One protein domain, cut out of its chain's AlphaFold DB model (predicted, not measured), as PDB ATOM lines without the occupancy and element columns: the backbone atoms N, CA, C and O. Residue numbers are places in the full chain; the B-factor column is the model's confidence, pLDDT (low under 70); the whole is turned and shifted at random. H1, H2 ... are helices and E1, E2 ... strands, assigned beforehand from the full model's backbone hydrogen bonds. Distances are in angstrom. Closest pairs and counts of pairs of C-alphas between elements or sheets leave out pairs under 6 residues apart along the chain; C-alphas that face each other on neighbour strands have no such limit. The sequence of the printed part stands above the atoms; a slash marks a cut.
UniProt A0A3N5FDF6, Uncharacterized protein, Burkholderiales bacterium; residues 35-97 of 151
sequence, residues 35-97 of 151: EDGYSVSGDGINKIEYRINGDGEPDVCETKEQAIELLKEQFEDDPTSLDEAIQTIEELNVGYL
ATOM      1  N   GLU A  35     -41.439 -53.865  20.779       87.00
ATOM      2  CA  GLU A  35     -42.170 -55.124  20.899       87.00
ATOM      3  C   GLU A  35     -41.232 -56.329  20.729       87.00
ATOM      4  O   GLU A  35     -40.179 -56.248  20.086       87.00
ATOM      5  N   ASP A  36     -41.644 -57.474  21.267       82.75
ATOM      6  CA  ASP A  36     -40.893 -58.722  21.162       82.75
ATOM      7  C   ASP A  36     -40.569 -59.070  19.703       82.75
ATOM      8  O   ASP A  36     -41.437 -59.148  18.832       82.75
ATOM      9  N   GLY A  37     -39.284 -59.308  19.441       80.88
ATOM     10  CA  GLY A  37     -38.780 -59.617  18.103       80.88
ATOM     11  C   GLY A  37     -38.503 -58.397  17.220       80.88
ATOM     12  O   GLY A  37     -37.994 -58.579  16.114       80.88
ATOM     13  N   TYR A  38     -38.763 -57.176  17.699       82.69
ATOM     14  CA  TYR A  38     -38.367 -55.944  17.023       82.69
ATOM     15  C   TYR A  38     -37.078 -55.361  17.610       82.69
ATOM     16  O   TYR A  38     -36.770 -55.464  18.798       82.69
ATOM     17  N   SER A  39     -36.297 -54.725  16.741       85.19
ATOM     18  CA  SER A  39     -35.120 -53.955  17.118       85.19
ATOM     19  C   SER A  39     -35.040 -52.707  16.270       85.19
ATOM     20  O   SER A  39     -35.537 -52.666  15.139       85.19
ATOM     21  N   VAL A  40     -34.343 -51.705  16.782       88.69
ATOM     22  CA  VAL A  40     -33.969 -50.573  15.945       88.69
ATOM     23  C   VAL A  40     -33.064 -51.046  14.805       88.69
ATOM     24  O   VAL A  40     -32.204 -51.914  14.975       88.69
ATOM     25  N   SER A  41     -33.307 -50.524  13.607       83.25
ATOM     26  CA  SER A  41     -32.527 -50.846  12.411       83.25
ATOM     27  C   SER A  41     -31.324 -49.915  12.258       83.25
ATOM     28  O   SER A  41     -31.342 -48.788  12.749       83.25
ATOM     29  N   GLY A  42     -30.326 -50.336  11.480       83.12
ATOM     30  CA  GLY A  42     -29.165 -49.502  11.170       83.12
ATOM     31  C   GLY A  42     -28.159 -49.485  12.315       83.12
ATOM     32  O   GLY A  42     -27.735 -50.540  12.775       83.12
ATOM     33  N   ASP A  43     -27.749 -48.293  12.738       84.06
ATOM     34  CA  ASP A  43     -26.755 -48.075  13.792       84.06
ATOM     35  C   ASP A  43     -27.362 -47.649  15.140       84.06
ATOM     36  O   ASP A  43     -26.636 -47.174  16.024       84.06
ATOM     37  N   GLY A  44     -28.682 -47.810  15.272       87.12
ATOM     38  CA  GLY A  44     -29.409 -47.661  16.523       87.12
ATOM     39  C   GLY A  44     -29.017 -48.705  17.565       87.12
ATOM     40  O   GLY A  44     -28.373 -49.712  17.267       87.12
ATOM     41  N   ILE A  45     -29.418 -48.452  18.805       91.44
ATOM     42  CA  ILE A  45     -29.091 -49.285  19.958       91.44
ATOM     43  C   ILE A  45     -30.388 -49.714  20.645       91.44
ATOM     44  O   ILE A  45     -31.246 -48.880  20.916       91.44
ATOM     45  N   ASN A  46     -30.512 -51.000  20.959       91.94
ATOM     46  CA  ASN A  46     -31.502 -51.472  21.924       91.94
ATOM     47  C   ASN A  46     -30.866 -51.479  23.318       91.94
ATOM     48  O   ASN A  46     -29.729 -51.937  23.471       91.94
ATOM     49  N   LYS A  47     -31.596 -51.013  24.330       92.00
ATOM     50  CA  LYS A  47     -31.196 -51.074  25.738       92.00
ATOM     51  C   LYS A  47     -32.309 -51.693  26.568       92.00
ATOM     52  O   LYS A  47     -33.479 -51.524  26.248       92.00
ATOM     53  N   ILE A  48     -31.928 -52.391  27.632       93.56
ATOM     54  CA  ILE A  48     -32.873 -52.790  28.672       93.56
ATOM     55  C   ILE A  48     -32.901 -51.681  29.716       93.56
ATOM     56  O   ILE A  48     -31.846 -51.278  30.202       93.56
ATOM     57  N   GLU A  49     -34.095 -51.199  30.032       94.31
ATOM     58  CA  GLU A  49     -34.349 -50.187  31.056       94.31
ATOM     59  C   GLU A  49     -35.433 -50.675  32.007       94.31
ATOM     60  O   GLU A  49     -36.222 -51.556  31.669       94.31
ATOM     61  N   TYR A  50     -35.468 -50.109  33.207       94.56
ATOM     62  CA  TYR A  50     -36.389 -50.514  34.260       94.56
ATOM     63  C   TYR A  50     -37.257 -49.335  34.654       94.56
ATOM     64  O   TYR A  50     -36.744 -48.275  35.000       94.56
ATOM     65  N   ARG A  51     -38.573 -49.519  34.596       93.00
ATOM     66  CA  ARG A  51     -39.546 -48.493  34.953       93.00
ATOM     67  C   ARG A  51     -40.189 -48.810  36.291       93.00
ATOM     68  O   ARG A  51     -40.679 -49.919  36.497       93.00
ATOM     69  N   ILE A  52     -40.242 -47.811  37.164       90.00
ATOM     70  CA  ILE A  52     -41.036 -47.851  38.389       90.00
ATOM     71  C   ILE A  52     -42.391 -47.212  38.083       90.00
ATOM     72  O   ILE A  52     -42.478 -46.028  37.759       90.00
ATOM     73  N   ASN A  53     -43.456 -48.007  38.164       81.25
ATOM     74  CA  ASN A  53     -44.820 -47.519  37.991       81.25
ATOM     75  C   ASN A  53     -45.378 -47.100  39.363       81.25
ATOM     76  O   ASN A  53     -45.577 -47.949  40.232       81.25
ATOM     77  N   GLY A  54     -45.617 -45.800  39.551       70.25
ATOM     78  CA  GLY A  54     -46.229 -45.219  40.753       70.25
ATOM     79  C   GLY A  54     -47.426 -44.322  40.422       70.25
ATOM     80  O   GLY A  54     -47.852 -44.240  39.272       70.25
ATOM     81  N   ASP A  55     -47.952 -43.608  41.420       65.25
ATOM     82  CA  ASP A  55     -49.099 -42.691  41.264       65.25
ATOM     83  C   ASP A  55     -48.761 -41.384  40.499       65.25
ATOM     84  O   ASP A  55     -49.613 -40.505  40.344       65.25
ATOM     85  N   GLY A  56     -47.515 -41.235  40.035       69.19
ATOM     86  CA  GLY A  56     -46.971 -40.042  39.383       69.19
ATOM     87  C   GLY A  56     -46.283 -40.327  38.044       69.19
ATOM     88  O   GLY A  56     -46.585 -41.306  37.364       69.19
ATOM     89  N   GLU A  57     -45.375 -39.435  37.642       75.31
ATOM     90  CA  GLU A  57     -44.549 -39.651  36.451       75.31
ATOM     91  C   GLU A  57     -43.606 -40.843  36.690       75.31
ATOM     92  O   GLU A  57     -42.998 -40.918  37.757       75.31
ATOM     93  N   PRO A  58     -43.524 -41.806  35.758       78.81
ATOM     94  CA  PRO A  58     -42.737 -43.011  35.971       78.81
ATOM     95  C   PRO A  58     -41.234 -42.713  35.960       78.81
ATOM     96  O   PRO A  58     -40.716 -42.154  34.991       78.81
ATOM     97  N   ASP A  59     -40.528 -43.173  36.992       85.00
ATOM     98  CA  ASP A  59     -39.066 -43.148  37.036       85.00
ATOM     99  C   ASP A  59     -38.491 -44.255  36.141       85.00
ATOM    100  O   ASP A  59     -38.958 -45.399  36.160       85.00
ATOM    101  N   VAL A  60     -37.464 -43.922  35.351       88.12
ATOM    102  CA  VAL A  60     -36.766 -44.862  34.461       88.12
ATOM    103  C   VAL A  60     -35.305 -44.985  34.890       88.12
ATOM    104  O   VAL A  60     -34.605 -43.987  35.050       88.12
ATOM    105  N   CYS A  61     -34.844 -46.220  35.065       91.06
ATOM    106  CA  CYS A  61     -33.503 -46.564  35.523       91.06
ATOM    107  C   CYS A  61     -32.767 -47.436  34.502       91.06
ATOM    108  O   CYS A  61     -33.373 -48.243  33.795       91.06
ATOM    109  N   GLU A  62     -31.438 -47.330  34.472       89.56
ATOM    110  CA  GLU A  62     -30.599 -48.136  33.578       89.56
ATOM    111  C   GLU A  62     -30.417 -49.569  34.098       89.56
ATOM    112  O   GLU A  62     -30.197 -50.492  33.313       89.56
ATOM    113  N   THR A  63     -30.512 -49.779  35.417       93.25
ATOM    114  CA  THR A  63     -30.422 -51.113  36.027       93.25
ATOM    115  C   THR A  63     -31.555 -51.385  37.009       93.25
ATOM    116  O   THR A  63     -32.151 -50.470  37.585       93.25
ATOM    117  N   LYS A  64     -31.835 -52.672  37.239       91.62
ATOM    118  CA  LYS A  64     -32.859 -53.099  38.196       91.62
ATOM    119  C   LYS A  64     -32.487 -52.714  39.624       91.62
ATOM    120  O   LYS A  64     -33.354 -52.366  40.414       91.62
ATOM    121  N   GLU A  65     -31.202 -52.760  39.954       94.06
ATOM    122  CA  GLU A  65     -30.688 -52.389  41.271       94.06
ATOM    123  C   GLU A  65     -30.930 -50.909  41.555       94.06
ATOM    124  O   GLU A  65     -31.382 -50.584  42.646       94.06
ATOM    125  N   GLN A  66     -30.711 -50.026  40.575       93.25
ATOM    126  CA  GLN A  66     -31.036 -48.604  40.714       93.25
ATOM    127  C   GLN A  66     -32.526 -48.398  41.010       93.25
ATOM    128  O   GLN A  66     -32.867 -47.650  41.922       93.25
ATOM    129  N   ALA A  67     -33.402 -49.110  40.294       92.50
ATOM    130  CA  ALA A  67     -34.839 -49.034  40.535       92.50
ATOM    131  C   ALA A  67     -35.221 -49.527  41.946       92.50
ATOM    132  O   ALA A  67     -36.044 -48.917  42.626       92.50
ATOM    133  N   ILE A  68     -34.590 -50.607  42.421       91.62
ATOM    134  CA  ILE A  68     -34.802 -51.126  43.780       91.62
ATOM    135  C   ILE A  68     -34.311 -50.131  44.840       91.62
ATOM    136  O   ILE A  68     -34.984 -49.961  45.853       91.62
ATOM    137  N   GLU A  69     -33.159 -49.489  44.645       92.00
ATOM    138  CA  GLU A  69     -32.643 -48.501  45.602       92.00
ATOM    139  C   GLU A  69     -33.564 -47.279  45.710       92.00
ATOM    140  O   GLU A  69     -33.872 -46.866  46.825       92.00
ATOM    141  N   LEU A  70     -34.103 -46.772  44.595       89.12
ATOM    142  CA  LEU A  70     -35.105 -45.698  44.633       89.12
ATOM    143  C   LEU A  70     -36.351 -46.103  45.430       89.12
ATOM    144  O   LEU A  70     -36.843 -45.335  46.254       89.12
ATOM    145  N   LEU A  71     -36.846 -47.327  45.233       89.50
ATOM    146  CA  LEU A  71     -37.980 -47.830  46.009       89.50
ATOM    147  C   LEU A  71     -37.644 -47.990  47.496       89.50
ATOM    148  O   LEU A  71     -38.482 -47.689  48.340       89.50
ATOM    149  N   LYS A  72     -36.429 -48.425  47.844       90.12
ATOM    150  CA  LYS A  72     -35.997 -48.502  49.249       90.12
ATOM    151  C   LYS A  72     -36.012 -47.141  49.928       90.12
ATOM    152  O   LYS A  72     -36.421 -47.067  51.079       90.12
ATOM    153  N   GLU A  73     -35.587 -46.089  49.231       87.31
ATOM    154  CA  GLU A  73     -35.659 -44.718  49.746       87.31
ATOM    155  C   GLU A  73     -37.117 -44.263  49.928       87.31
ATOM    156  O   GLU A  73     -37.447 -43.632  50.929       87.31
ATOM    157  N   GLN A  74     -38.012 -44.615  49.000       85.81
ATOM    158  CA  GLN A  74     -39.434 -44.251  49.081       85.81
ATOM    159  C   GLN A  74     -40.199 -45.002  50.185       85.81
ATOM    160  O   GLN A  74     -41.113 -44.439  50.788       85.81
ATOM    161  N   PHE A  75     -39.835 -46.260  50.452       86.94
ATOM    162  CA  PHE A  75     -40.514 -47.157  51.393       86.94
ATOM    163  C   PHE A  75     -39.671 -47.481  52.639       86.94
ATOM    164  O   PHE A  75     -39.877 -48.521  53.266       86.94
ATOM    165  N   GLU A  76     -38.733 -46.607  53.024       84.62
ATOM    166  CA  GLU A  76     -37.808 -46.830  54.152       84.62
ATOM    167  C   GLU A  76     -38.543 -47.223  55.453       84.62
ATOM    168  O   GLU A  76     -38.108 -48.123  56.175       84.62
ATOM    169  N   ASP A  77     -39.701 -46.604  55.707       87.31
ATOM    170  CA  ASP A  77     -40.522 -46.817  56.905       87.31
ATOM    171  C   ASP A  77     -41.567 -47.952  56.773       87.31
ATOM    172  O   ASP A  77     -42.244 -48.276  57.753       87.31
ATOM    173  N   ASP A  78     -41.716 -48.571  55.593       84.81
ATOM    174  CA  ASP A  78     -42.694 -49.642  55.339       84.81
ATOM    175  C   ASP A  78     -42.127 -50.773  54.451       84.81
ATOM    176  O   ASP A  78     -42.400 -50.857  53.248       84.81
ATOM    177  N   PRO A  79     -41.371 -51.712  55.049       77.56
ATOM    178  CA  PRO A  79     -40.716 -52.788  54.311       77.56
ATOM    179  C   PRO A  79     -41.688 -53.816  53.713       77.56
ATOM    180  O   PRO A  79     -41.292 -54.557  52.819       77.56
ATOM    181  N   THR A  80     -42.943 -53.891  54.180       77.94
ATOM    182  CA  THR A  80     -43.929 -54.820  53.587       77.94
ATOM    183  C   THR A  80     -44.423 -54.277  52.248       77.94
ATOM    184  O   THR A  80     -44.533 -55.027  51.283       77.94
ATOM    185  N   SER A  81     -44.634 -52.962  52.172       84.94
ATOM    186  CA  SER A  81     -44.993 -52.274  50.929       84.94
ATOM    187  C   SER A  81     -43.835 -52.231  49.921       84.94
ATOM    188  O   SER A  81     -44.078 -52.243  48.715       84.94
ATOM    189  N   LEU A  82     -42.577 -52.262  50.385       87.56
ATOM    190  CA  LEU A  82     -41.399 -52.342  49.511       87.56
ATOM    191  C   LEU A  82     -41.380 -53.621  48.658       87.56
ATOM    192  O   LEU A  82     -41.140 -53.547  47.454       87.56
ATOM    193  N   ASP A  83     -41.627 -54.791  49.257       87.25
ATOM    194  CA  ASP A  83     -41.610 -56.067  48.524       87.25
ATOM    195  C   ASP A  83     -42.691 -56.110  47.430       87.25
ATOM    196  O   ASP A  83     -42.467 -56.668  46.352       87.25
ATOM    197  N   GLU A  84     -43.853 -55.501  47.685       87.19
ATOM    198  CA  GLU A  84     -44.918 -55.342  46.692       87.19
ATOM    199  C   GLU A  84     -44.515 -54.350  45.593       87.19
ATOM    200  O   GLU A  84     -44.682 -54.647  44.410       87.19
ATOM    201  N   ALA A  85     -43.906 -53.216  45.954       86.88
ATOM    202  CA  ALA A  85     -43.430 -52.216  45.001       86.88
ATOM    203  C   ALA A  85     -42.308 -52.749  44.091       86.88
ATOM    204  O   ALA A  85     -42.285 -52.471  42.897       86.88
ATOM    205  N   ILE A  86     -41.397 -53.588  44.599       90.31
ATOM    206  CA  ILE A  86     -40.350 -54.211  43.769       90.31
ATOM    207  C   ILE A  86     -40.963 -55.089  42.664       90.31
ATOM    208  O   ILE A  86     -40.387 -55.212  41.580       90.31
ATOM    209  N   GLN A  87     -42.135 -55.690  42.903       89.31
ATOM    210  CA  GLN A  87     -42.834 -56.494  41.893       89.31
ATOM    211  C   GLN A  87     -43.492 -55.650  40.794       89.31
ATOM    212  O   GLN A  87     -43.839 -56.209  39.754       89.31
ATOM    213  N   THR A  88     -43.647 -54.336  40.985       88.62
ATOM    214  CA  THR A  88     -44.206 -53.435  39.963       88.62
ATOM    215  C   THR A  88     -43.150 -52.881  39.006       88.62
ATOM    216  O   THR A  88     -43.517 -52.231  38.023       88.62
ATOM    217  N   ILE A  89     -41.861 -53.160  39.258       92.25
ATOM    218  CA  ILE A  89     -40.765 -52.800  38.354       92.25
ATOM    219  C   ILE A  89     -40.964 -53.520  37.019       92.25
ATOM    220  O   ILE A  89     -40.921 -54.749  36.936       92.25
ATOM    221  N   GLU A  90     -41.125 -52.734  35.965       93.06
ATOM    222  CA  GLU A  90     -41.295 -53.210  34.602       93.06
ATOM    223  C   GLU A  90     -39.952 -53.185  33.865       93.06
ATOM    224  O   GLU A  90     -39.254 -52.173  33.866       93.06
ATOM    225  N   GLU A  91     -39.582 -54.299  33.233       93.50
ATOM    226  CA  GLU A  91     -38.427 -54.371  32.334       93.50
ATOM    227  C   GLU A  91     -38.860 -53.982  30.917       93.50
ATOM    228  O   GLU A  91     -39.811 -54.538  30.368       93.50
ATOM    229  N   LEU A  92     -38.152 -53.031  30.319       92.50
ATOM    230  CA  LEU A  92     -38.462 -52.459  29.019       92.50
ATOM    231  C   LEU A  92     -37.298 -52.675  28.060       92.50
ATOM    232  O   LEU A  92     -36.170 -52.268  28.330       92.50
ATOM    233  N   ASN A  93     -37.585 -53.241  26.892       94.19
ATOM    234  CA  ASN A  93     -36.666 -53.203  25.760       94.19
ATOM    235  C   ASN A  93     -36.884 -51.888  25.007       94.19
ATOM    236  O   ASN A  93     -37.910 -51.707  24.359       94.19
ATOM    237  N   VAL A  94     -35.949 -50.953  25.112       94.56
ATOM    238  CA  VAL A  94     -36.083 -49.595  24.583       94.56
ATOM    239  C   VAL A  94     -35.171 -49.406  23.381       94.56
ATOM    240  O   VAL A  94     -33.982 -49.727  23.403       94.56
ATOM    241  N   GLY A  95     -35.750 -48.871  22.312       94.00
ATOM    242  CA  GLY A  95     -35.054 -48.559  21.080       94.00
ATOM    243  C   GLY A  95     -34.533 -47.130  21.076       94.00
ATOM    244  O   GLY A  95     -35.265 -46.182  21.361       94.00
ATOM    245  N   TYR A  96     -33.281 -46.976  20.666       92.69
ATOM    246  CA  TYR A  96     -32.626 -45.691  20.511       92.69
ATOM    247  C   TYR A  96     -32.076 -45.496  19.099       92.69
ATOM    248  O   TYR A  96     -31.438 -46.391  18.539       92.69
ATOM    249  N   LEU A  97     -32.257 -44.296  18.549       90.56
ATOM    250  CA  LEU A  97     -31.656 -43.876  17.283       90.56
ATOM    251  C   LEU A  97     -30.776 -42.651  17.480       90.56
ATOM    252  O   LEU A  97     -31.072 -41.778  18.291       90.56
TER     253      LEU A  97
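Overview. This is residues 35 to 97 of the 151 residues of an uncharacterized protein of Burkholderiales bacterium (UniProt A0A3N5FDF6). Picture a long, slim model: E1 and E3 pair side by side as a long twisted ribbon that makes one half of its length, and a helical hairpin of H1 and H2 makes the other end. The short strand E2 pairs with the end of E1 nearest the helices, where H1 covers one face of the sheet, while H2 is off the sheet. The printed part has 63 residues, with three named strands and two named helices in the order E1, E2, H1, H2, E3; the sheet runs E2, E1, E3, antiparallel throughout, and the class is mixed, helices and strands. The whole is loose, with a radius of gyration of the C-alphas of 14.0 A, and a rod spanning 47 by 19 by 17 A.

Along the chain. Find C-alpha 45 at (-29.091, -49.285, 19.958); from there E1, residues 45 to 52, runs 22.0 A to C-alpha 52 at (-41.036, -47.851, 38.389). Beside it look for E3, residues 90 to 97, which covers 21.9 A and ends at C-alpha 97, (-31.656, -43.876, 17.283). E2 is residues 59 to 61, H1 is residues 64 to 74 with 15.5 A from end to end, and H2 is residues 79 to 86 with 10.6 A.

Arrangement. Start at E1, the inner strand. It is antiparallel to E3 at 145 degrees, and you will find N 47 and O 94 2.9 A apart and N 92 and O 49 2.8 A apart, within hydrogen-bond range. E1 and E2 form a hairpin, antiparallel at 134 degrees, with N 50 and O 61 2.9 A apart. The sheet is strongly twisted, only just, with C-alphas up to 4.0 A off its best plane. H1 is on the sheet at a height of 9.0 A, in two layers, a helix on one face of a sheet. It lies over E2 and, only just, over E1 with 3 C-alphas; on the local plane it runs along the strands, at 14 degrees to E2. The closest C-alphas of H1 and E2 are those of Ala 67 and Cys 61, 5.7 A apart. H1 and H2, a helical hairpin, touch, closest at the C-alphas of Ile 68 and Ile 86, 6.3 A; they run opposite ways at a tilt of 38 degrees, only just steep. H2 is not on the sheet, and is apart from E1, only just, at 8.3 A. E2, H1, H2 and E3 make a split strand-helix-strand unit, two strands running the same way with E1 between them, and its crossover is right-handed. In H1 every O i to N i+4 pair is within hydrogen-bond range; in H2 2 of 4 are.

Size, cuts and confidence. Look at Gly 42 and Asp 77 for the two C-alphas farthest apart, 47.2 A. The printed part has no cut. The links E2 to H1, H1 to H2 and H2 to E3 are tight, and E1 to E2 is short. The mean pLDDT of the printed part is 87.4; residues 55 to 56 are under 70.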